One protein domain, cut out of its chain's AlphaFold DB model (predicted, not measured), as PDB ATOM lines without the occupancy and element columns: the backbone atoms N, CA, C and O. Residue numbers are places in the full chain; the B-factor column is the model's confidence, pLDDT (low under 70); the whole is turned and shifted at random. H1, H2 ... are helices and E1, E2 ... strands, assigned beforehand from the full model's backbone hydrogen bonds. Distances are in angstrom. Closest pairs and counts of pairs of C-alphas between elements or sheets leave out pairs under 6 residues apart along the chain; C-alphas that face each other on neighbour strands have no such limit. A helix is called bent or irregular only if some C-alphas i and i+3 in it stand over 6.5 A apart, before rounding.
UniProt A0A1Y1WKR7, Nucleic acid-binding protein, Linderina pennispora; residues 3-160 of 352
ATOM      1  N   VAL A   3     132.780  98.560 197.682       93.94
ATOM      2  CA  VAL A   3     133.036  99.868 197.085       93.94
ATOM      3  C   VAL A   3     131.803 100.757 197.243       93.94
ATOM      4  O   VAL A   3     130.700 100.401 196.840       93.94
ATOM      5  N   ALA A   4     132.004 101.926 197.837       94.00
ATOM      6  CA  ALA A   4     131.027 102.995 197.911       94.00
ATOM      7  C   ALA A   4     131.365 104.028 196.830       94.00
ATOM      8  O   ALA A   4     132.430 104.646 196.880       94.00
ATOM      9  N   ILE A   5     130.497 104.206 195.834       93.44
ATOM     10  CA  ILE A   5     130.751 105.117 194.708       93.44
ATOM     11  C   ILE A   5     129.839 106.333 194.820       93.44
ATOM     12  O   ILE A   5     128.614 106.200 194.906       93.44
ATOM     13  N   SER A   6     130.441 107.523 194.789       91.94
ATOM     14  CA  SER A   6     129.704 108.784 194.817       91.94
ATOM     15  C   SER A   6     128.748 108.897 193.629       91.94
ATOM     16  O   SER A   6     129.085 108.552 192.491       91.94
ATOM     17  N   SER A   7     127.550 109.431 193.860       87.19
ATOM     18  CA  SER A   7     126.543 109.633 192.813       87.19
ATOM     19  C   SER A   7     127.046 110.504 191.651       87.19
ATOM     20  O   SER A   7     126.640 110.271 190.510       87.19
ATOM     21  N   ASN A   8     127.978 111.422 191.912       86.75
ATOM     22  CA  ASN A   8     128.561 112.325 190.917       86.75
ATOM     23  C   ASN A   8     129.859 111.795 190.273       86.75
ATOM     24  O   ASN A   8     130.424 112.454 189.403       86.75
ATOM     25  N   ASP A   9     130.339 110.612 190.668       91.44
ATOM     26  CA  ASP A   9     131.593 110.032 190.172       91.44
ATOM     27  C   ASP A   9     131.351 109.122 188.956       91.44
ATOM     28  O   ASP A   9     131.435 107.892 189.017       91.44
ATOM     29  N   SER A  10     131.007 109.735 187.820       92.31
ATOM     30  CA  SER A  10     130.783 109.003 186.565       92.31
ATOM     31  C   SER A  10     132.024 108.246 186.086       92.31
ATOM     32  O   SER A  10     131.885 107.203 185.451       92.31
ATOM     33  N   ALA A  11     133.230 108.734 186.394       94.50
ATOM     34  CA  ALA A  11     134.480 108.078 186.026       94.50
ATOM     35  C   ALA A  11     134.640 106.732 186.746       94.50
ATOM     36  O   ALA A  11     134.882 105.710 186.097       94.50
ATOM     37  N   LEU A  12     134.449 106.705 188.068       94.56
ATOM     38  CA  LEU A  12     134.563 105.468 188.834       94.56
ATOM     39  C   LEU A  12     133.421 104.496 188.533       94.56
ATOM     40  O   LEU A  12     133.670 103.298 188.404       94.56
ATOM     41  N   LYS A  13     132.191 104.999 188.347       94.81
ATOM     42  CA  LYS A  13     131.061 104.170 187.895       94.81
ATOM     43  C   LYS A  13     131.372 103.481 186.569       94.81
ATOM     44  O   LYS A  13     131.138 102.283 186.443       94.81
ATOM     45  N   LEU A  14     131.931 104.217 185.606       95.50
ATOM     46  CA  LEU A  14     132.286 103.671 184.299       95.50
ATOM     47  C   LEU A  14     133.381 102.607 184.403       95.50
ATOM     48  O   LEU A  14     133.255 101.536 183.808       95.50
ATOM     49  N   LEU A  15     134.445 102.887 185.161       95.69
ATOM     50  CA  LEU A  15     135.537 101.941 185.367       95.69
ATOM     51  C   LEU A  15     135.042 100.659 186.032       95.69
ATOM     52  O   LEU A  15     135.305  99.569 185.530       95.69
ATOM     53  N   PHE A  16     134.300 100.783 187.132       94.62
ATOM     54  CA  PHE A  16     133.758  99.636 187.849       94.62
ATOM     55  C   PHE A  16     132.816  98.811 186.961       94.62
ATOM     56  O   PHE A  16     132.908  97.583 186.902       94.62
ATOM     57  N   ALA A  17     131.961  99.482 186.183       93.62
ATOM     58  CA  ALA A  17     131.079  98.820 185.232       93.62
ATOM     59  C   ALA A  17     131.839  98.108 184.087       93.62
ATOM     60  O   ALA A  17     131.322  97.166 183.492       93.62
ATOM     61  N   SER A  18     133.087  98.510 183.824       92.62
ATOM     62  CA  SER A  18     133.986  97.901 182.832       92.62
ATOM     63  C   SER A  18     134.843  96.751 183.391       92.62
ATOM     64  O   SER A  18     135.659  96.192 182.660       92.62
ATOM     65  N   LEU A  19     134.676  96.383 184.668       93.94
ATOM     66  CA  LEU A  19     135.431  95.325 185.350       93.94
ATOM     67  C   LEU A  19     134.487  94.224 185.880       93.94
ATOM     68  O   LEU A  19     134.113  94.248 187.054       93.94
ATOM     69  N   PRO A  20     134.108  93.225 185.058       91.25
ATOM     70  CA  PRO A  20     133.133  92.199 185.445       91.25
ATOM     71  C   PRO A  20     133.534  91.375 186.675       91.25
ATOM     72  O   PRO A  20     132.683  91.040 187.490       91.25
ATOM     73  N   GLU A  21     134.822  91.066 186.843       92.38
ATOM     74  CA  GLU A  21     135.294  90.328 188.024       92.38
ATOM     75  C   GLU A  21     135.210  91.181 189.298       92.38
ATOM     76  O   GLU A  21     134.831  90.681 190.354       92.38
ATOM     77  N   ALA A  22     135.436  92.495 189.196       92.50
ATOM     78  CA  ALA A  22     135.252  93.403 190.327       92.50
ATOM     79  C   ALA A  22     133.784  93.446 190.786       92.50
ATOM     80  O   ALA A  22     133.520  93.502 191.983       92.50
ATOM     81  N   GLN A  23     132.832  93.361 189.850       91.38
ATOM     82  CA  GLN A  23     131.392  93.324 190.151       91.38
ATOM     83  C   GLN A  23     130.954  92.053 190.881       91.38
ATOM     84  O   GLN A  23     129.948  92.077 191.586       91.38
ATOM     85  N   LYS A  24     131.681  90.944 190.711       92.19
ATOM     86  CA  LYS A  24     131.416  89.691 191.432       92.19
ATOM     87  C   LYS A  24     131.997  89.723 192.845       92.19
ATOM     88  O   LYS A  24     131.369  89.222 193.774       92.19
ATOM     89  N   ASP A  25     133.177  90.319 192.996       92.25
ATOM     90  CA  ASP A  25     133.943  90.310 194.247       92.25
ATOM     91  C   ASP A  25     133.557  91.423 195.233       92.25
ATOM     92  O   ASP A  25     133.836  91.319 196.436       92.25
ATOM     93  N   LEU A  26     132.970  92.517 194.735       92.50
ATOM     94  CA  LEU A  26     132.696  93.727 195.505       92.50
ATOM     95  C   LEU A  26     131.199  94.003 195.601       92.50
ATOM     96  O   LEU A  26     130.509  94.121 194.590       92.50
ATOM     97  N   SER A  27     130.710  94.205 196.826       90.31
ATOM     98  CA  SER A  27     129.407  94.840 197.025       90.31
ATOM     99  C   SER A  27     129.502  96.323 196.667       90.31
ATOM    100  O   SER A  27     130.485  96.983 197.020       90.31
ATOM    101  N   VAL A  28     128.491  96.843 195.969       87.19
ATOM    102  CA  VAL A  28     128.455  98.236 195.509       87.19
ATOM    103  C   VAL A  28     127.383  98.998 196.259       87.19
ATOM    104  O   VAL A  28     126.200  98.686 196.135       87.19
ATOM    105  N   ASP A  29     127.805 100.044 196.955       87.44
ATOM    106  CA  ASP A  29     126.914 100.983 197.618       87.44
ATOM    107  C   ASP A  29     126.976 102.331 196.888       87.44
ATOM    108  O   ASP A  29     128.047 102.894 196.655       87.44
ATOM    109  N   ALA A  30     125.825 102.869 196.494       83.25
ATOM    110  CA  ALA A  30     125.760 104.237 195.991       83.25
ATOM    111  C   ALA A  30     125.702 105.197 197.184       83.25
ATOM    112  O   ALA A  30     124.799 105.095 198.014       83.25
ATOM    113  N   VAL A  31     126.636 106.146 197.256       86.00
ATOM    114  CA  VAL A  31     126.657 107.176 198.308       86.00
ATOM    115  C   VAL A  31     126.400 108.557 197.711       86.00
ATOM    116  O   VAL A  31     126.918 108.898 196.648       86.00
ATOM    117  N   ALA A  32     125.564 109.355 198.374       82.69
ATOM    118  CA  ALA A  32     125.324 110.751 198.016       82.69
ATOM    119  C   ALA A  32     126.209 111.659 198.879       82.69
ATOM    120  O   ALA A  32     126.389 111.386 200.063       82.69
ATOM    121  N   ASP A  33     126.763 112.715 198.282       77.25
ATOM    122  CA  ASP A  33     127.519 113.772 198.975       77.25
ATOM    123  C   ASP A  33     128.732 113.294 199.802       77.25
ATOM    124  O   ASP A  33     129.194 113.977 200.715       77.25
ATOM    125  N   GLN A  34     129.284 112.127 199.459       85.50
ATOM    126  CA  GLN A  34     130.503 111.570 200.051       85.50
ATOM    127  C   GLN A  34     131.549 111.270 198.975       85.50
ATOM    128  O   GLN A  34     131.220 111.045 197.805       85.50
ATOM    129  N   ILE A  35     132.820 111.268 199.386       88.19
ATOM    130  CA  ILE A  35     133.945 110.827 198.554       88.19
ATOM    131  C   ILE A  35     133.822 109.313 198.355       88.19
ATOM    132  O   ILE A  35     133.541 108.581 199.302       88.19
ATOM    133  N   SER A  36     134.039 108.844 197.125       94.19
ATOM    134  CA  SER A  36     134.073 107.412 196.828       94.19
ATOM    135  C   SER A  36     135.114 106.702 197.710       94.19
ATOM    136  O   SER A  36     136.226 107.211 197.883       94.19
ATOM    137  N   GLN A  37     134.773 105.524 198.234       95.50
ATOM    138  CA  GLN A  37     135.611 104.734 199.142       95.50
ATOM    139  C   GLN A  37     135.645 103.262 198.709       95.50
ATOM    140  O   GLN A  37     134.630 102.679 198.344       95.50
ATOM    141  N   LEU A  38     136.813 102.635 198.788       94.69
ATOM    142  CA  LEU A  38     137.033 101.215 198.531       94.69
ATOM    143  C   LEU A  38     137.552 100.547 199.803       94.69
ATOM    144  O   LEU A  38     138.509 101.031 200.407       94.69
ATOM    145  N   THR A  39     136.950  99.420 200.184       93.25
ATOM    146  CA  THR A  39     137.430  98.553 201.266       93.25
ATOM    147  C   THR A  39     137.872  97.203 200.702       93.25
ATOM    148  O   THR A  39     137.046  96.335 200.394       93.25
ATOM    149  N   LEU A  40     139.189  97.015 200.595       87.62
ATOM    150  CA  LEU A  40     139.833  95.763 200.188       87.62
ATOM    151  C   LEU A  40     140.617  95.199 201.369       87.62
ATOM    152  O   LEU A  40     141.465  95.889 201.922       87.62
ATOM    153  N   ASP A  41     140.335  93.954 201.756       85.31
ATOM    154  CA  ASP A  41     141.142  93.206 202.732       85.31
ATOM    155  C   ASP A  41     141.398  93.968 204.058       85.31
ATOM    156  O   ASP A  41     142.459  93.883 204.665       85.31
ATOM    157  N   GLY A  42     140.402  94.749 204.505       83.44
ATOM    158  CA  GLY A  42     140.457  95.566 205.726       83.44
ATOM    159  C   GLY A  42     141.103  96.949 205.564       83.44
ATOM    160  O   GLY A  42     141.012  97.765 206.479       83.44
ATOM    161  N   GLN A  43     141.702  97.251 204.409       88.38
ATOM    162  CA  GLN A  43     142.251  98.567 204.088       88.38
ATOM    163  C   GLN A  43     141.216  99.447 203.390       88.38
ATOM    164  O   GLN A  43     140.492  98.993 202.501       88.38
ATOM    165  N   LYS A  44     141.178 100.725 203.780       92.81
ATOM    166  CA  LYS A  44     140.316 101.745 203.180       92.81
ATOM    167  C   LYS A  44     141.123 102.666 202.275       92.81
ATOM    168  O   LYS A  44     142.166 103.172 202.680       92.81
ATOM    169  N   VAL A  45     140.609 102.895 201.073       93.75
ATOM    170  CA  VAL A  45     141.169 103.812 200.074       93.75
ATOM    171  C   VAL A  45     140.071 104.772 199.635       93.75
ATOM    172  O   VAL A  45     138.951 104.343 199.376       93.75
ATOM    173  N   GLU A  46     140.388 106.058 199.537       94.06
ATOM    174  CA  GLU A  46     139.433 107.105 199.166       94.06
ATOM    175  C   GLU A  46     139.882 107.866 197.921       94.06
ATOM    176  O   GLU A  46     141.077 107.993 197.631       94.06
ATOM    177  N   GLY A  47     138.895 108.397 197.202       91.88
ATOM    178  CA  GLY A  47     139.094 109.229 196.023       91.88
ATOM    179  C   GLY A  47     139.180 108.433 194.723       91.88
ATOM    180  O   GLY A  47     139.748 107.343 194.654       91.88
ATOM    181  N   THR A  48     138.626 109.017 193.662       92.81
ATOM    182  CA  THR A  48     138.471 108.392 192.342       92.81
ATOM    183  C   THR A  48     139.775 107.798 191.812       92.81
ATOM    184  O   THR A  48     139.797 106.627 191.450       92.81
ATOM    185  N   ASN A  49     140.873 108.563 191.809       94.50
ATOM    186  CA  ASN A  49     142.141 108.122 191.215       94.50
ATOM    187  C   ASN A  49     142.769 106.951 191.982       94.50
ATOM    188  O   ASN A  49     143.160 105.959 191.369       94.50
ATOM    189  N   SER A  50     142.828 107.042 193.313       94.38
ATOM    190  CA  SER A  50     143.402 105.996 194.169       94.38
ATOM    191  C   SER A  50     142.623 104.688 194.038       94.38
ATOM    192  O   SER A  50     143.206 103.617 193.880       94.38
ATOM    193  N   ILE A  51     141.290 104.778 194.048       95.88
ATOM    194  CA  ILE A  51     140.413 103.621 193.864       95.88
ATOM    195  C   ILE A  51     140.577 103.047 192.456       95.88
ATOM    196  O   ILE A  51     140.720 101.835 192.305       95.88
ATOM    197  N   ALA A  52     140.601 103.897 191.428       96.19
ATOM    198  CA  ALA A  52     140.748 103.472 190.045       96.19
ATOM    199  C   ALA A  52     142.052 102.695 189.809       96.19
ATOM    200  O   ALA A  52     142.033 101.644 189.168       96.19
ATOM    201  N   GLN A  53     143.165 103.157 190.385       94.88
ATOM    202  CA  GLN A  53     144.449 102.454 190.331       94.88
ATOM    203  C   GLN A  53     144.404 101.098 191.034       94.88
ATOM    204  O   GLN A  53     144.870 100.112 190.470       94.88
ATOM    205  N   GLN A  54     143.816 101.030 192.232       94.31
ATOM    206  CA  GLN A  54     143.685  99.779 192.985       94.31
ATOM    207  C   GLN A  54     142.818  98.757 192.241       94.31
ATOM    208  O   GLN A  54     143.192  97.589 192.120       94.31
ATOM    209  N   LEU A  55     141.685  99.196 191.684       95.00
ATOM    210  CA  LEU A  55     140.807  98.335 190.895       95.00
ATOM    211  C   LEU A  55     141.491  97.850 189.615       95.00
ATOM    212  O   LEU A  55     141.423  96.660 189.314       95.00
ATOM    213  N   ALA A  56     142.188  98.730 188.890       94.81
ATOM    214  CA  ALA A  56     142.961  98.337 187.715       94.81
ATOM    215  C   ALA A  56     144.053  97.322 188.093       94.81
ATOM    216  O   ALA A  56     144.100  96.232 187.535       94.81
ATOM    217  N   ALA A  57     144.875  97.601 189.104       93.38
ATOM    218  CA  ALA A  57     145.949  96.701 189.523       93.38
ATOM    219  C   ALA A  57     145.447  95.316 189.980       93.38
ATOM    220  O   ALA A  57     146.103  94.307 189.703       93.38
ATOM    221  N   LYS A  58     144.289  95.256 190.659       93.69
ATOM    222  CA  LYS A  58     143.705  94.005 191.168       93.69
ATOM    223  C   LYS A  58     142.960  93.213 190.091       93.69
ATOM    224  O   LYS A  58     143.158  92.005 189.999       93.69
ATOM    225  N   TYR A  59     142.134  93.874 189.280       94.50
ATOM    226  CA  TYR A  59     141.178  93.206 188.387       94.50
ATOM    227  C   TYR A  59     141.555  93.248 186.904       94.50
ATOM    228  O   TYR A  59     141.054  92.429 186.135       94.50
ATOM    229  N   ASN A  60     142.427  94.166 186.475       92.69
ATOM    230  CA  ASN A  60     142.902  94.242 185.093       92.69
ATOM    231  C   ASN A  60     144.249  94.984 184.988       92.69
ATOM    232  O   ASN A  60     144.299  96.187 184.719       92.69
ATOM    233  N   LYS A  61     145.353  94.252 185.188       90.38
ATOM    234  CA  LYS A  61     146.714  94.821 185.224       90.38
ATOM    235  C   LYS A  61     147.109  95.566 183.949       90.38
ATOM    236  O   LYS A  61     147.882  96.514 184.036       90.38
ATOM    237  N   ASP A  62     146.560  95.191 182.794       90.25
ATOM    238  CA  ASP A  62     146.826  95.905 181.543       90.25
ATOM    239  C   ASP A  62     146.311  97.353 181.594       90.25
ATOM    240  O   ASP A  62     146.951  98.244 181.037       90.25
ATOM    241  N   LEU A  63     145.218  97.621 182.323       95.19
ATOM    242  CA  LEU A  63     144.713  98.985 182.515       95.19
ATOM    243  C   LEU A  63     145.597  99.830 183.439       95.19
ATOM    244  O   LEU A  63     145.555 101.056 183.348       95.19
ATOM    245  N   ALA A  64     146.376  99.210 184.327       94.88
ATOM    246  CA  ALA A  64     147.231  99.927 185.272       94.88
ATOM    247  C   ALA A  64     148.514 100.483 184.623       94.88
ATOM    248  O   ALA A  64     149.144 101.369 185.195       94.88
ATOM    249  N   GLY A  65     148.878  99.999 183.432       95.06
ATOM    250  CA  GLY A  65     150.140 100.314 182.764       95.06
ATOM    251  C   GLY A  65     151.163  99.182 182.911       95.06
ATOM    252  O   GLY A  65     151.348  98.609 183.988       95.06
ATOM    253  N   LYS A  66     151.830  98.852 181.802       94.38
ATOM    254  CA  LYS A  66     152.727  97.691 181.663       94.38
ATOM    255  C   LYS A  66     154.148  97.954 182.152       94.38
ATOM    256  O   LYS A  66     154.860  97.008 182.476       94.38
ATOM    257  N   THR A  67     154.562  99.216 182.184       95.44
ATOM    258  CA  THR A  67     155.885  99.655 182.645       95.44
ATOM    259  C   THR A  67     155.752 100.682 183.768       95.44
ATOM    260  O   THR A  67     154.695 101.292 183.928       95.44
ATOM    261  N   GLU A  68     156.822 100.911 184.533       95.31
ATOM    262  CA  GLU A  68     156.853 101.975 185.553       95.31
ATOM    263  C   GLU A  68     156.588 103.357 184.934       95.31
ATOM    264  O   GLU A  68     155.862 104.170 185.507       95.31
ATOM    265  N   THR A  69     157.099 103.594 183.722       96.81
ATOM    266  CA  THR A  69     156.823 104.810 182.948       96.81
ATOM    267  C   THR A  69     155.337 104.940 182.621       96.81
ATOM    268  O   THR A  69     154.758 106.000 182.848       96.81
ATOM    269  N   ASP A  70     154.691 103.865 182.154       96.44
ATOM    270  CA  ASP A  70     153.253 103.882 181.860       96.44
ATOM    271  C   ASP A  70     152.434 104.168 183.127       96.44
ATOM    272  O   ASP A  70     151.502 104.964 183.095       96.44
ATOM    273  N   GLN A  71     152.796 103.559 184.260       95.75
ATOM    274  CA  GLN A  71     152.111 103.757 185.545       95.75
ATOM    275  C   GLN A  71     152.234 105.206 186.048       95.75
ATOM    276  O   GLN A  71     151.268 105.781 186.572       95.75
ATOM    277  N   ALA A  72     153.400 105.829 185.852       96.75
ATOM    278  CA  ALA A  72     153.614 107.239 186.157       96.75
ATOM    279  C   ALA A  72     152.770 108.149 185.247       96.75
ATOM    280  O   ALA A  72     152.062 109.030 185.747       96.75
ATOM    281  N   GLU A  73     152.766 107.902 183.931       97.38
ATOM    282  CA  GLU A  73     151.935 108.656 182.983       97.38
ATOM    283  C   GLU A  73     150.436 108.484 183.284       97.38
ATOM    284  O   GLU A  73     149.687 109.463 183.269       97.38
ATOM    285  N   VAL A  74     149.988 107.270 183.626       97.94
ATOM    286  CA  VAL A  74     148.604 106.988 184.036       97.94
ATOM    287  C   VAL A  74     148.203 107.881 185.210       97.94
ATOM    288  O   VAL A  74     147.164 108.545 185.171       97.94
ATOM    289  N   SER A  75     149.050 107.940 186.241       96.31
ATOM    290  CA  SER A  75     148.827 108.761 187.437       96.31
ATOM    291  C   SER A  75     148.734 110.252 187.097       96.31
ATOM    292  O   SER A  75     147.839 110.957 187.581       96.31
ATOM    293  N   GLN A  76     149.625 110.728 186.225       96.94
ATOM    294  CA  GLN A  76     149.644 112.111 185.759       96.94
ATOM    295  C   GLN A  76     148.351 112.471 185.015       96.94
ATOM    296  O   GLN A  76     147.706 113.468 185.351       96.94
ATOM    297  N   TRP A  77     147.934 111.657 184.042       97.88
ATOM    298  CA  TRP A  77     146.736 111.923 183.241       97.88
ATOM    299  C   TRP A  77     145.457 111.917 184.070       97.88
ATOM    300  O   TRP A  77     144.630 112.819 183.916       97.88
ATOM    301  N   MET A  78     145.306 110.960 184.991       97.00
ATOM    302  CA  MET A  78     144.157 110.946 185.899       97.00
ATOM    303  C   MET A  78     144.112 112.207 186.763       97.00
ATOM    304  O   MET A  78     143.056 112.829 186.888       97.00
ATOM    305  N   THR A  79     145.260 112.641 187.290       95.50
ATOM    306  CA  THR A  79     145.369 113.869 188.095       95.50
ATOM    307  C   THR A  79     145.001 115.110 187.284       95.50
ATOM    308  O   THR A  79     144.211 115.936 187.737       95.50
ATOM    309  N   MET A  80     145.504 115.233 186.054       95.50
ATOM    310  CA  MET A  80     145.146 116.340 185.164       95.50
ATOM    311  C   MET A  80     143.656 116.337 184.802       95.50
ATOM    312  O   MET A  80     143.050 117.404 184.698       95.50
ATOM    313  N   SER A  81     143.056 115.154 184.652       95.19
ATOM    314  CA  SER A  81     141.640 115.009 184.309       95.19
ATOM    315  C   SER A  81     140.686 115.340 185.456       95.19
ATOM    316  O   SER A  81     139.519 115.627 185.203       95.19
ATOM    317  N   ALA A  82     141.155 115.324 186.706       91.38
ATOM    318  CA  ALA A  82     140.323 115.589 187.877       91.38
ATOM    319  C   ALA A  82     139.916 117.070 188.016       91.38
ATOM    320  O   ALA A  82     139.034 117.383 188.802       91.38
ATOM    321  N   ARG A  83     140.517 117.981 187.237       84.88
ATOM    322  CA  ARG A  83     140.201 119.422 187.221       84.88
ATOM    323  C   ARG A  83     138.723 119.695 186.903       84.88
ATOM    324  O   ARG A  83     138.132 118.968 186.109       84.88
ATOM    325  N   HIS A  84     138.122 120.742 187.462       84.50
ATOM    326  CA  HIS A  84     136.673 120.972 187.413       84.50
ATOM    327  C   HIS A  84     136.294 122.308 186.750       84.50
ATOM    328  O   HIS A  84     137.039 123.274 186.709       84.50
ATOM    329  N   GLY A  85     135.070 122.390 186.230       87.88
ATOM    330  CA  GLY A  85     134.539 123.624 185.644       87.88
ATOM    331  C   GLY A  85     134.915 123.865 184.169       87.88
ATOM    332  O   GLY A  85     135.802 123.208 183.620       87.88
ATOM    333  N   PRO A  86     134.211 124.782 183.477       86.69
ATOM    334  CA  PRO A  86     134.246 124.867 182.014       86.69
ATOM    335  C   PRO A  86     135.619 125.219 181.431       86.69
ATOM    336  O   PRO A  86     136.043 124.604 180.453       86.69
ATOM    337  N   THR A  87     136.327 126.178 182.035       89.94
ATOM    338  CA  THR A  87     137.636 126.645 181.551       89.94
ATOM    339  C   THR A  87     138.701 125.565 181.688       89.94
ATOM    340  O   THR A  87     139.453 125.308 180.750       89.94
ATOM    341  N   GLU A  88     138.741 124.882 182.831       93.00
ATOM    342  CA  GLU A  88     139.712 123.818 183.076       93.00
ATOM    343  C   GLU A  88     139.427 122.596 182.199       93.00
ATOM    344  O   GLU A  88     140.355 121.994 181.657       93.00
ATOM    345  N   ARG A  89     138.142 122.274 181.981       93.44
ATOM    346  CA  ARG A  89     137.705 121.233 181.037       93.44
ATOM    347  C   ARG A  89     138.126 121.561 179.609       93.44
ATOM    348  O   ARG A  89     138.659 120.690 178.930       93.44
ATOM    349  N   GLN A  90     137.957 122.811 179.178       92.94
ATOM    350  CA  GLN A  90     138.428 123.271 177.873       92.94
ATOM    351  C   GLN A  90     139.943 123.125 177.729       92.94
ATOM    352  O   GLN A  90     140.402 122.539 176.748       92.94
ATOM    353  N   ALA A  91     140.707 123.624 178.702       94.38
ATOM    354  CA  ALA A  91     142.165 123.548 178.686       94.38
ATOM    355  C   ALA A  91     142.647 122.091 178.649       94.38
ATOM    356  O   ALA A  91     143.482 121.736 177.822       94.38
ATOM    357  N   PHE A  92     142.066 121.221 179.479       96.50
ATOM    358  CA  PHE A  92     142.411 119.803 179.502       96.50
ATOM    359  C   PHE A  92     142.063 119.090 178.186       96.50
ATOM    360  O   PHE A  92     142.885 118.343 177.658       96.50
ATOM    361  N   SER A  93     140.889 119.350 177.597       95.31
ATOM    362  CA  SER A  93     140.526 118.800 176.283       95.31
ATOM    363  C   SER A  93     141.451 119.272 175.161       95.31
ATOM    364  O   SER A  93     141.752 118.488 174.260       95.31
ATOM    365  N   GLN A  94     141.933 120.517 175.215       94.38
ATOM    366  CA  GLN A  94     142.953 121.005 174.291       94.38
ATOM    367  C   GLN A  94     144.278 120.254 174.481       94.38
ATOM    368  O   GLN A  94     144.837 119.772 173.498       94.38
ATOM    369  N   THR A  95     144.726 120.057 175.727       97.12
ATOM    370  CA  THR A  95     145.925 119.259 176.027       97.12
ATOM    371  C   THR A  95     145.812 117.832 175.484       97.12
ATOM    372  O   THR A  95     146.751 117.339 174.864       97.12
ATOM    373  N   ILE A  96     144.654 117.174 175.639       97.38
ATOM    374  CA  ILE A  96     144.409 115.858 175.029       97.38
ATOM    375  C   ILE A  96     144.506 115.945 173.501       97.38
ATOM    376  O   ILE A  96     145.133 115.096 172.870       97.38
ATOM    377  N   ASN A  97     143.883 116.952 172.881       95.75
ATOM    378  CA  ASN A  97     143.877 117.089 171.427       95.75
ATOM    379  C   ASN A  97     145.292 117.230 170.838       95.75
ATOM    380  O   ASN A  97     145.587 116.644 169.795       95.75
ATOM    381  N   GLU A  98     146.155 118.000 171.496       93.31
ATOM    382  CA  GLU A  98     147.550 118.197 171.094       93.31
ATOM    383  C   GLU A  98     148.384 116.931 171.340       93.31
ATOM    384  O   GLU A  98     149.047 116.440 170.425       93.31
ATOM    385  N   HIS A  99     148.275 116.340 172.535       95.19
ATOM    386  CA  HIS A  99     149.001 115.119 172.909       95.19
ATOM    387  C   HIS A  99     148.691 113.934 171.987       95.19
ATOM    388  O   HIS A  99     149.577 113.168 171.607       95.19
ATOM    389  N   LEU A 100     147.429 113.797 171.577       95.25
ATOM    390  CA  LEU A 100     146.958 112.688 170.748       95.25
ATOM    391  C   LEU A 100     147.154 112.896 169.243       95.25
ATOM    392  O   LEU A 100     146.608 112.127 168.449       95.25
ATOM    393  N   ASN A 101     147.941 113.893 168.831       90.06
ATOM    394  CA  ASN A 101     148.301 114.075 167.425       90.06
ATOM    395  C   ASN A 101     149.091 112.879 166.859       90.06
ATOM    396  O   ASN A 101     148.898 112.501 165.708       90.06
ATOM    397  N   GLY A 102     149.936 112.247 167.683       83.81
ATOM    398  CA  GLY A 102     150.736 111.071 167.309       83.81
ATOM    399  C   GLY A 102     150.441 109.804 168.117       83.81
ATOM    400  O   GLY A 102     151.164 108.821 167.979       83.81
ATOM    401  N   LYS A 103     149.420 109.819 168.981       91.38
ATOM    402  CA  LYS A 103     149.112 108.733 169.925       91.38
ATOM    403  C   LYS A 103     147.661 108.288 169.813       91.38
ATOM    404  O   LYS A 103     146.765 109.095 169.561       91.38
ATOM    405  N   THR A 104     147.421 106.994 170.018       92.44
ATOM    406  CA  THR A 104     146.067 106.423 169.956       92.44
ATOM    407  C   THR A 104     145.297 106.648 171.258       92.44
ATOM    408  O   THR A 104     144.148 107.101 171.192       92.44
ATOM    409  N   TYR A 105     145.963 106.400 172.388       97.06
ATOM    410  CA  TYR A 105     145.481 106.505 173.772       97.06
ATOM    411  C   TYR A 105     146.352 107.485 174.573       97.06
ATOM    412  O   TYR A 105     147.408 107.901 174.090       97.06
ATOM    413  N   LEU A 106     145.909 107.886 175.770       97.44
ATOM    414  CA  LEU A 106     146.628 108.870 176.592       97.44
ATOM    415  C   LEU A 106     148.021 108.386 177.013       97.44
ATOM    416  O   LEU A 106     148.969 109.176 177.012       97.44
ATOM    417  N   VAL A 107     148.147 107.095 177.318       96.88
ATOM    418  CA  VAL A 107     149.400 106.455 177.731       96.88
ATOM    419  C   VAL A 107     149.789 105.404 176.700       96.88
ATOM    420  O   VAL A 107     148.957 104.606 176.261       96.88
ATOM    421  N   ALA A 108     151.056 105.425 176.282       90.12
ATOM    422  CA  ALA A 108     151.579 104.557 175.227       90.12
ATOM    423  C   ALA A 108     150.658 104.511 173.978       90.12
ATOM    424  O   ALA A 108     150.411 105.536 173.342       90.12
ATOM    425  N   ASN A 109     150.180 103.321 173.594       88.62
ATOM    426  CA  ASN A 109     149.248 103.100 172.479       88.62
ATOM    427  C   ASN A 109     148.226 101.986 172.785       88.62
ATOM    428  O   ASN A 109     147.748 101.308 171.876       88.62
ATOM    429  N   TYR A 110     147.869 101.801 174.056       94.06
ATOM    430  CA  TYR A 110     146.830 100.861 174.485       94.06
ATOM    431  C   TYR A 110     145.932 101.505 175.547       94.06
ATOM    432  O   TYR A 110     146.321 102.486 176.172       94.06
ATOM    433  N   LEU A 111     144.719 100.972 175.718       96.25
ATOM    434  CA  LEU A 111     143.756 101.494 176.686       96.25
ATOM    435  C   LEU A 111     144.301 101.347 178.110       96.25
ATOM    436  O   LEU A 111     144.659 100.244 178.520       96.25
ATOM    437  N   THR A 112     144.282 102.436 178.873       97.69
ATOM    438  CA  THR A 112     144.615 102.433 180.302       97.69
ATOM    439  C   THR A 112     143.473 102.997 181.142       97.69
ATOM    440  O   THR A 112     142.521 103.590 180.632       97.69
ATOM    441  N   VAL A 113     143.573 102.858 182.465       97.44
ATOM    442  CA  VAL A 113     142.627 103.471 183.406       97.44
ATOM    443  C   VAL A 113     142.590 104.998 183.272       97.44
ATOM    444  O   VAL A 113     141.538 105.603 183.483       97.44
ATOM    445  N   ALA A 114     143.687 105.623 182.824       97.94
ATOM    446  CA  ALA A 114     143.718 107.051 182.535       97.94
ATOM    447  C   ALA A 114     142.730 107.445 181.430       97.94
ATOM    448  O   ALA A 114     142.060 108.467 181.564       97.94
ATOM    449  N   ASP A 115     142.587 106.632 180.378       98.12
ATOM    450  CA  ASP A 115     141.632 106.895 179.299       98.12
ATOM    451  C   ASP A 115     140.186 106.833 179.802       98.12
ATOM    452  O   ASP A 115     139.398 107.730 179.513       98.12
ATOM    453  N   ILE A 116     139.851 105.808 180.589       97.12
ATOM    454  CA  ILE A 116     138.497 105.593 181.122       97.12
ATOM    455  C   ILE A 116     138.112 106.725 182.083       97.12
ATOM    456  O   ILE A 116     137.033 107.313 181.959       97.12
ATOM    457  N   VAL A 117     139.008 107.071 183.014       97.06
ATOM    458  CA  VAL A 117     138.776 108.138 183.996       97.06
ATOM    459  C   VAL A 117     138.680 109.499 183.308       97.06
ATOM    460  O   VAL A 117     137.721 110.241 183.533       97.06
ATOM    461  N   ALA A 118     139.621 109.818 182.413       97.25
ATOM    462  CA  ALA A 118     139.591 111.076 181.675       97.25
ATOM    463  C   ALA A 118     138.339 111.193 180.799       97.25
ATOM    464  O   ALA A 118     137.743 112.267 180.741       97.25
ATOM    465  N   PHE A 119     137.912 110.101 180.154       96.81
ATOM    466  CA  PHE A 119     136.697 110.060 179.345       96.81
ATOM    467  C   PHE A 119     135.453 110.394 180.172       96.81
ATOM    468  O   PHE A 119     134.688 111.276 179.775       96.81
ATOM    469  N   GLY A 120     135.278 109.755 181.334       94.44
ATOM    470  CA  GLY A 120     134.163 110.054 182.237       94.44
ATOM    471  C   GLY A 120     134.160 111.522 182.672       94.44
ATOM    472  O   GLY A 120     133.126 112.187 182.631       94.44
ATOM    473  N   ASN A 121     135.340 112.061 182.979       94.56
ATOM    474  CA  ASN A 121     135.514 113.441 183.426       94.56
ATOM    475  C   ASN A 121     135.196 114.494 182.347       94.56
ATOM    476  O   ASN A 121     134.682 115.568 182.665       94.56
ATOM    477  N   VAL A 122     135.469 114.213 181.068       94.62
ATOM    478  CA  VAL A 122     135.237 115.159 179.954       94.62
ATOM    479  C   VAL A 122     133.928 114.923 179.197       94.62
ATOM    480  O   VAL A 122     133.629 115.667 178.260       94.62
ATOM    481  N   HIS A 123     133.131 113.922 179.584       94.19
ATOM    482  CA  HIS A 123     131.926 113.512 178.856       94.19
ATOM    483  C   HIS A 123     130.915 114.648 178.669       94.19
ATOM    484  O   HIS A 123     130.637 115.035 177.530       94.19
ATOM    485  N   ALA A 124     130.471 115.271 179.763       91.62
ATOM    486  CA  ALA A 124     129.520 116.385 179.717       91.62
ATOM    487  C   ALA A 124     130.046 117.575 178.892       91.62
ATOM    488  O   ALA A 124     129.307 118.220 178.146       91.62
ATOM    489  N   TYR A 125     131.352 117.845 178.973       92.50
ATOM    490  CA  TYR A 125     131.973 118.904 178.186       92.50
ATOM    491  C   TYR A 125     131.918 118.598 176.687       92.50
ATOM    492  O   TYR A 125     131.497 119.437 175.890       92.50
ATOM    493  N   MET A 126     132.267 117.369 176.304       92.19
ATOM    494  CA  MET A 126     132.180 116.897 174.928       92.19
ATOM    495  C   MET A 126     130.738 116.992 174.408       92.19
ATOM    496  O   MET A 126     130.528 117.458 173.280       92.19
ATOM    497  N   GLU A 127     129.729 116.584 175.185       90.31
ATOM    498  CA  GLU A 127     128.305 116.744 174.839       90.31
ATOM    499  C   GLU A 127     127.942 118.191 174.489       90.31
ATOM    500  O   GLU A 127     127.331 118.414 173.441       90.31
ATOM    501  N   GLY A 128     128.419 119.162 175.270       89.62
ATOM    502  CA  GLY A 128     128.171 120.590 175.052       89.62
ATOM    503  C   GLY A 128     128.865 121.213 173.830       89.62
ATOM    504  O   GLY A 128     128.530 122.331 173.440       89.62
ATOM    505  N   LEU A 129     129.824 120.533 173.189       87.50
ATOM    506  CA  LEU A 129     130.551 121.107 172.047       87.50
ATOM    507  C   LEU A 129     129.702 121.185 170.769       87.50
ATOM    508  O   LEU A 129     129.057 120.206 170.383       87.50
ATOM    509  N   SER A 130     129.828 122.298 170.036       84.12
ATOM    510  CA  SER A 130     129.287 122.457 168.680       84.12
ATOM    511  C   SER A 130     129.985 121.542 167.665       84.12
ATOM    512  O   SER A 130     131.109 121.077 167.880       84.12
ATOM    513  N   ALA A 131     129.346 121.308 166.514       77.62
ATOM    514  CA  ALA A 131     129.936 120.510 165.435       77.62
ATOM    515  C   ALA A 131     131.282 121.082 164.949       77.62
ATOM    516  O   ALA A 131     132.224 120.322 164.726       77.62
ATOM    517  N   GLN A 132     131.395 122.411 164.855       73.38
ATOM    518  CA  GLN A 132     132.626 123.098 164.459       73.38
ATOM    519  C   GLN A 132     133.744 122.920 165.495       73.38
ATOM    520  O   GLN A 132     134.865 122.584 165.118       73.38
ATOM    521  N   LYS A 133     133.447 123.060 166.798       80.94
ATOM    522  CA  LYS A 133     134.446 122.839 167.860       80.94
ATOM    523  C   LYS A 133     134.929 121.389 167.890       80.94
ATOM    524  O   LYS A 133     136.132 121.158 167.922       80.94
ATOM    525  N   ARG A 134     134.022 120.411 167.769       84.31
ATOM    526  CA  ARG A 134     134.395 118.985 167.653       84.31
ATOM    527  C   ARG A 134     135.274 118.721 166.430       84.31
ATOM    528  O   ARG A 134     136.227 117.956 166.507       84.31
ATOM    529  N   PHE A 135     134.980 119.371 165.306       73.06
ATOM    530  CA  PHE A 135     135.800 119.257 164.103       73.06
ATOM    531  C   PHE A 135     137.190 119.893 164.263       73.06
ATOM    532  O   PHE A 135     138.163 119.342 163.756       73.06
ATOM    533  N   ASN A 136     137.298 121.025 164.965       78.50
ATOM    534  CA  ASN A 136     138.585 121.655 165.281       78.50
ATOM    535  C   ASN A 136     139.413 120.825 166.271       78.50
ATOM    536  O   ASN A 136     140.636 120.882 166.244       78.50
ATOM    537  N   TRP A 137     138.757 120.029 167.111       88.81
ATOM    538  CA  TRP A 137     139.397 119.136 168.069       88.81
ATOM    539  C   TRP A 137     139.337 117.689 167.591       88.81
ATOM    540  O   TRP A 137     138.686 116.830 168.194       88.81
ATOM    541  N   SER A 138     139.974 117.437 166.446       86.31
ATOM    542  CA  SER A 138     139.894 116.163 165.734       86.31
ATOM    543  C   SER A 138     140.442 114.993 166.544       86.31
ATOM    544  O   SER A 138     139.821 113.932 166.555       86.31
ATOM    545  N   ASN A 139     141.565 115.179 167.240       93.44
ATOM    546  CA  ASN A 139     142.238 114.110 167.977       93.44
ATOM    547  C   ASN A 139     141.493 113.798 169.273       93.44
ATOM    548  O   ASN A 139     141.228 112.633 169.555       93.44
ATOM    549  N   PHE A 140     141.056 114.835 169.997       95.81
ATOM    550  CA  PHE A 140     140.188 114.675 171.164       95.81
ATOM    551  C   PHE A 140     138.864 113.999 170.785       95.81
ATOM    552  O   PHE A 140     138.457 113.036 171.426       95.81
ATOM    553  N   SER A 141     138.225 114.427 169.690       93.38
ATOM    554  CA  SER A 141     136.978 113.816 169.217       93.38
ATOM    555  C   SER A 141     137.167 112.376 168.737       93.38
ATOM    556  O   SER A 141     136.283 111.545 168.939       93.38
ATOM    557  N   ARG A 142     138.303 112.063 168.097       94.69
ATOM    558  CA  ARG A 142     138.671 110.696 167.699       94.69
ATOM    559  C   ARG A 142     138.858 109.808 168.922       94.69
ATOM    560  O   ARG A 142     138.325 108.707 168.939       94.69
ATOM    561  N   TRP A 143     139.618 110.272 169.907       97.00
ATOM    562  CA  TRP A 143     139.885 109.533 171.134       97.00
ATOM    563  C   TRP A 143     138.626 109.318 171.963       97.00
ATOM    564  O   TRP A 143     138.362 108.194 172.366       97.00
ATOM    565  N   PHE A 144     137.798 110.349 172.127       96.12
ATOM    566  CA  PHE A 144     136.525 110.226 172.832       96.12
ATOM    567  C   PHE A 144     135.645 109.145 172.197       96.12
ATOM    568  O   PHE A 144     135.061 108.319 172.891       96.12
ATOM    569  N   ASP A 145     135.592 109.139 170.863       92.94
ATOM    570  CA  ASP A 145     134.853 108.139 170.103       92.94
ATOM    571  C   ASP A 145     135.448 106.730 170.229       92.94
ATOM    572  O   ASP A 145     134.716 105.757 170.355       92.94
ATOM    573  N   LEU A 146     136.775 106.618 170.238       94.25
ATOM    574  CA  LEU A 146     137.458 105.352 170.471       94.25
ATOM    575  C   LEU A 146     137.128 104.797 171.864       94.25
ATOM    576  O   LEU A 146     136.720 103.643 171.974       94.25
ATOM    577  N   VAL A 147     137.253 105.612 172.916       95.19
ATOM    578  CA  VAL A 147     137.033 105.165 174.299       95.19
ATOM    579  C   VAL A 147     135.578 104.762 174.523       95.19
ATOM    580  O   VAL A 147     135.356 103.667 175.032       95.19
ATOM    581  N   GLN A 148     134.588 105.547 174.064       93.12
ATOM    582  CA  GLN A 148     133.165 105.179 174.212       93.12
ATOM    583  C   GLN A 148     132.787 103.865 173.510       93.12
ATOM    584  O   GLN A 148     131.781 103.263 173.866       93.12
ATOM    585  N   HIS A 149     133.556 103.438 172.503       90.69
ATOM    586  CA  HIS A 149     133.360 102.166 171.801       90.69
ATOM    587  C   HIS A 149     134.258 101.039 172.319       90.69
ATOM    588  O   HIS A 149     134.102  99.896 171.896       90.69
ATOM    589  N   THR A 150     135.191 101.349 173.218       91.56
ATOM    590  CA  THR A 150     136.033 100.349 173.883       91.56
ATOM    591  C   THR A 150     135.413  99.893 175.206       91.56
ATOM    592  O   THR A 150     135.579  98.741 175.596       91.56
ATOM    593  N   VAL A 151     134.665 100.772 175.881       89.81
ATOM    594  CA  VAL A 151     133.800 100.407 177.016       89.81
ATOM    595  C   VAL A 151     132.444  99.894 176.517       89.81
ATOM    596  O   VAL A 151     131.991 100.277 175.437       89.81
ATOM    597  N   SER A 152     131.781  99.022 177.281       87.50
ATOM    598  CA  SER A 152     130.476  98.480 176.877       87.50
ATOM    599  C   SER A 152     129.358  99.527 176.983       87.50
ATOM    600  O   SER A 152     129.428 100.471 177.777       87.50
ATOM    601  N   ALA A 153     128.293  99.357 176.195       87.56
ATOM    602  CA  ALA A 153     127.124 100.235 176.258       87.56
ATOM    603  C   ALA A 153     126.441 100.159 177.634       87.56
ATOM    604  O   ALA A 153     125.964 101.168 178.156       87.56
ATOM    605  N   GLU A 154     126.457  98.976 178.247       88.25
ATOM    606  CA  GLU A 154     125.978  98.727 179.602       88.25
ATOM    607  C   GLU A 154     126.804  99.512 180.629       88.25
ATOM    608  O   GLU A 154     126.236 100.115 181.538       88.25
ATOM    609  N   ALA A 155     128.131  99.574 180.456       91.88
ATOM    610  CA  ALA A 155     129.008 100.326 181.347       91.88
ATOM    611  C   ALA A 155     128.778 101.839 181.253       91.88
ATOM    612  O   ALA A 155     128.728 102.528 182.274       91.88
ATOM    613  N   LEU A 156     128.564 102.359 180.039       92.31
ATOM    614  CA  LEU A 156     128.175 103.757 179.834       92.31
ATOM    615  C   LEU A 156     126.840 104.075 180.514       92.31
ATOM    616  O   LEU A 156     126.744 105.060 181.249       92.31
ATOM    617  N   ALA A 157     125.835 103.217 180.321       91.00
ATOM    618  CA  ALA A 157     124.522 103.380 180.934       91.00
ATOM    619  C   ALA A 157     124.600 103.357 182.471       91.00
ATOM    620  O   ALA A 157     124.023 104.228 183.121       91.00
ATOM    621  N   ALA A 158     125.371 102.430 183.050       90.56
ATOM    622  CA  ALA A 158     125.603 102.349 184.493       90.56
ATOM    623  C   ALA A 158     126.283 103.609 185.063       90.56
ATOM    624  O   ALA A 158     126.027 104.005 186.201       90.56
ATOM    625  N   ALA A 159     127.110 104.284 184.260       93.06
ATOM    626  CA  ALA A 159     127.758 105.543 184.621       93.06
ATOM    627  C   ALA A 159     126.887 106.795 184.405       93.06
ATOM    628  O   ALA A 159     127.320 107.905 184.731       93.06
ATOM    629  N   GLY A 160     125.673 106.641 183.863       90.94
ATOM    630  CA  GLY A 160     124.805 107.756 183.471       90.94
ATOM    631  C   GLY A 160     125.314 108.522 182.246       90.94
ATOM    632  O   GLY A 160     124.897 109.654 182.007       90.94
TER     633      GLY A 160
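Overview. This is residues 3 to 160 of the 352 residues of the protein "Nucleic acid-binding protein" of Linderina pennispora (UniProt A0A1Y1WKR7). Two lobes make this domain: in one, a small four-strand sheet has H1 and H3 over one face while its other face is bare; in the other, H5, H6 and H9 are set round the long H7, with H8 at the far end. H1 and H3 lie between the sheet and H7, and H10 folds back onto H1. The printed part has 158 residues with ten named helices and four named strands, in the order E1 H1 H2 E2 E3 E4 H3 H4 H5 H6 H7 H8 H9 H10. The sheet runs E2 E1 E3 E4 and is mixed, and the class is mixed, helices and strands. The whole is compact, with a radius of gyration of the C-alphas of 15.1 A, and spans 48 by 35 by 26 A.

Arrangement. Start in the sheet at E1, residues 3 to 6. Beside it E2, residues 27 to 31, is parallel at 23 degrees; look for N 5 and O 29, 2.9 A apart and within hydrogen-bond range. On the other side of E1, E3, residues 37 to 40, is antiparallel at 171 degrees, with N 4 and O 37 at 2.8 A. E3 and E4, residues 43 to 46, form a hairpin, with N 38 and O 45 at 2.8 A. H1, residues 10 to 17, and H3, residues 48 to 59, are on one face of the sheet, making two layers, helices over one face of a sheet. H3 lies over E3 and E4 at a height over the sheet of 9.8 A and runs along the strands, at 24 degrees to E3 on the local plane. E1, H1, H2 and E2 make a strand-helix-strand unit, two parallel neighbour strands with helices between, and its crossover is right-handed; H2 is residues 20 to 25. H2 only just touches H3, with 3 pairs of C-alphas within 8 A, the closest Ala 22 and Tyr 59 at 6.2 A. H1 touches H3 at a shallow tilt of 13 degrees, the same way, closest at C-alphas 12 and 48, 6.0 A. Moving outward, H1 touches H7, residues 113 to 128, at a steep tilt of 49 degrees, opposite ways; the closest C-alphas are those of Ala 11 and Gly 120, 4.3 A. H5, residues 68 to 81, touches H7 at a shallow tilt of 24 degrees, the same way, with C-alphas 74 and 114 closest at 5.1 A. H4, residues 61 to 64, touches H3, closest at C-alphas 64 and 56, 5.2 A. H6, residues 86 to 99, touches H7 through its residues 122 to 125 alone, closest at C-alphas 89 and 122, 6.6 A. H9, residues 138 to 150, touches H6 about perpendicular, at 89 degrees, with C-alphas 140 and 97 closest at 4.4 A. H8, residues 131 to 136, touches no helix but is near H9. H10, residues 153 to 158, touches H1, closest at C-alphas 155 and 17, 4.7 A. Each O i to N i+4 pair is within hydrogen-bond range in H1, H2, H3, H5, H6, H8, H9 and H10; H7 has 10 of 12, and H4 is too short for such a pair.

Along the chain. Find C-alpha 3 at (133.036, 99.868, 197.085), where E1 begins. H7 runs 23.9 A from C-alpha 113 at (142.627, 103.471, 183.406) to C-alpha 128 at (128.171, 120.590, 175.052); it is irregular, with C-alphas 121 and 124 7.6 A apart, and has a kink of 48 degrees near residue 122. H5 measures 20.1 A, H6 19.9 A, H9 18.2 A and H3 15.9 A. H10 ends at C-alpha 158, (125.603, 102.349, 184.493).

Size, cuts and confidence. The two C-alphas farthest apart are those of Gly 42 and Gln 132, 50.2 A. The printed part has no cut. The link from H6 to H7, residues 100 to 112, is long. The mean pLDDT of the printed part is 92.1 and no printed residue is under 70; H8 has a mean of 78.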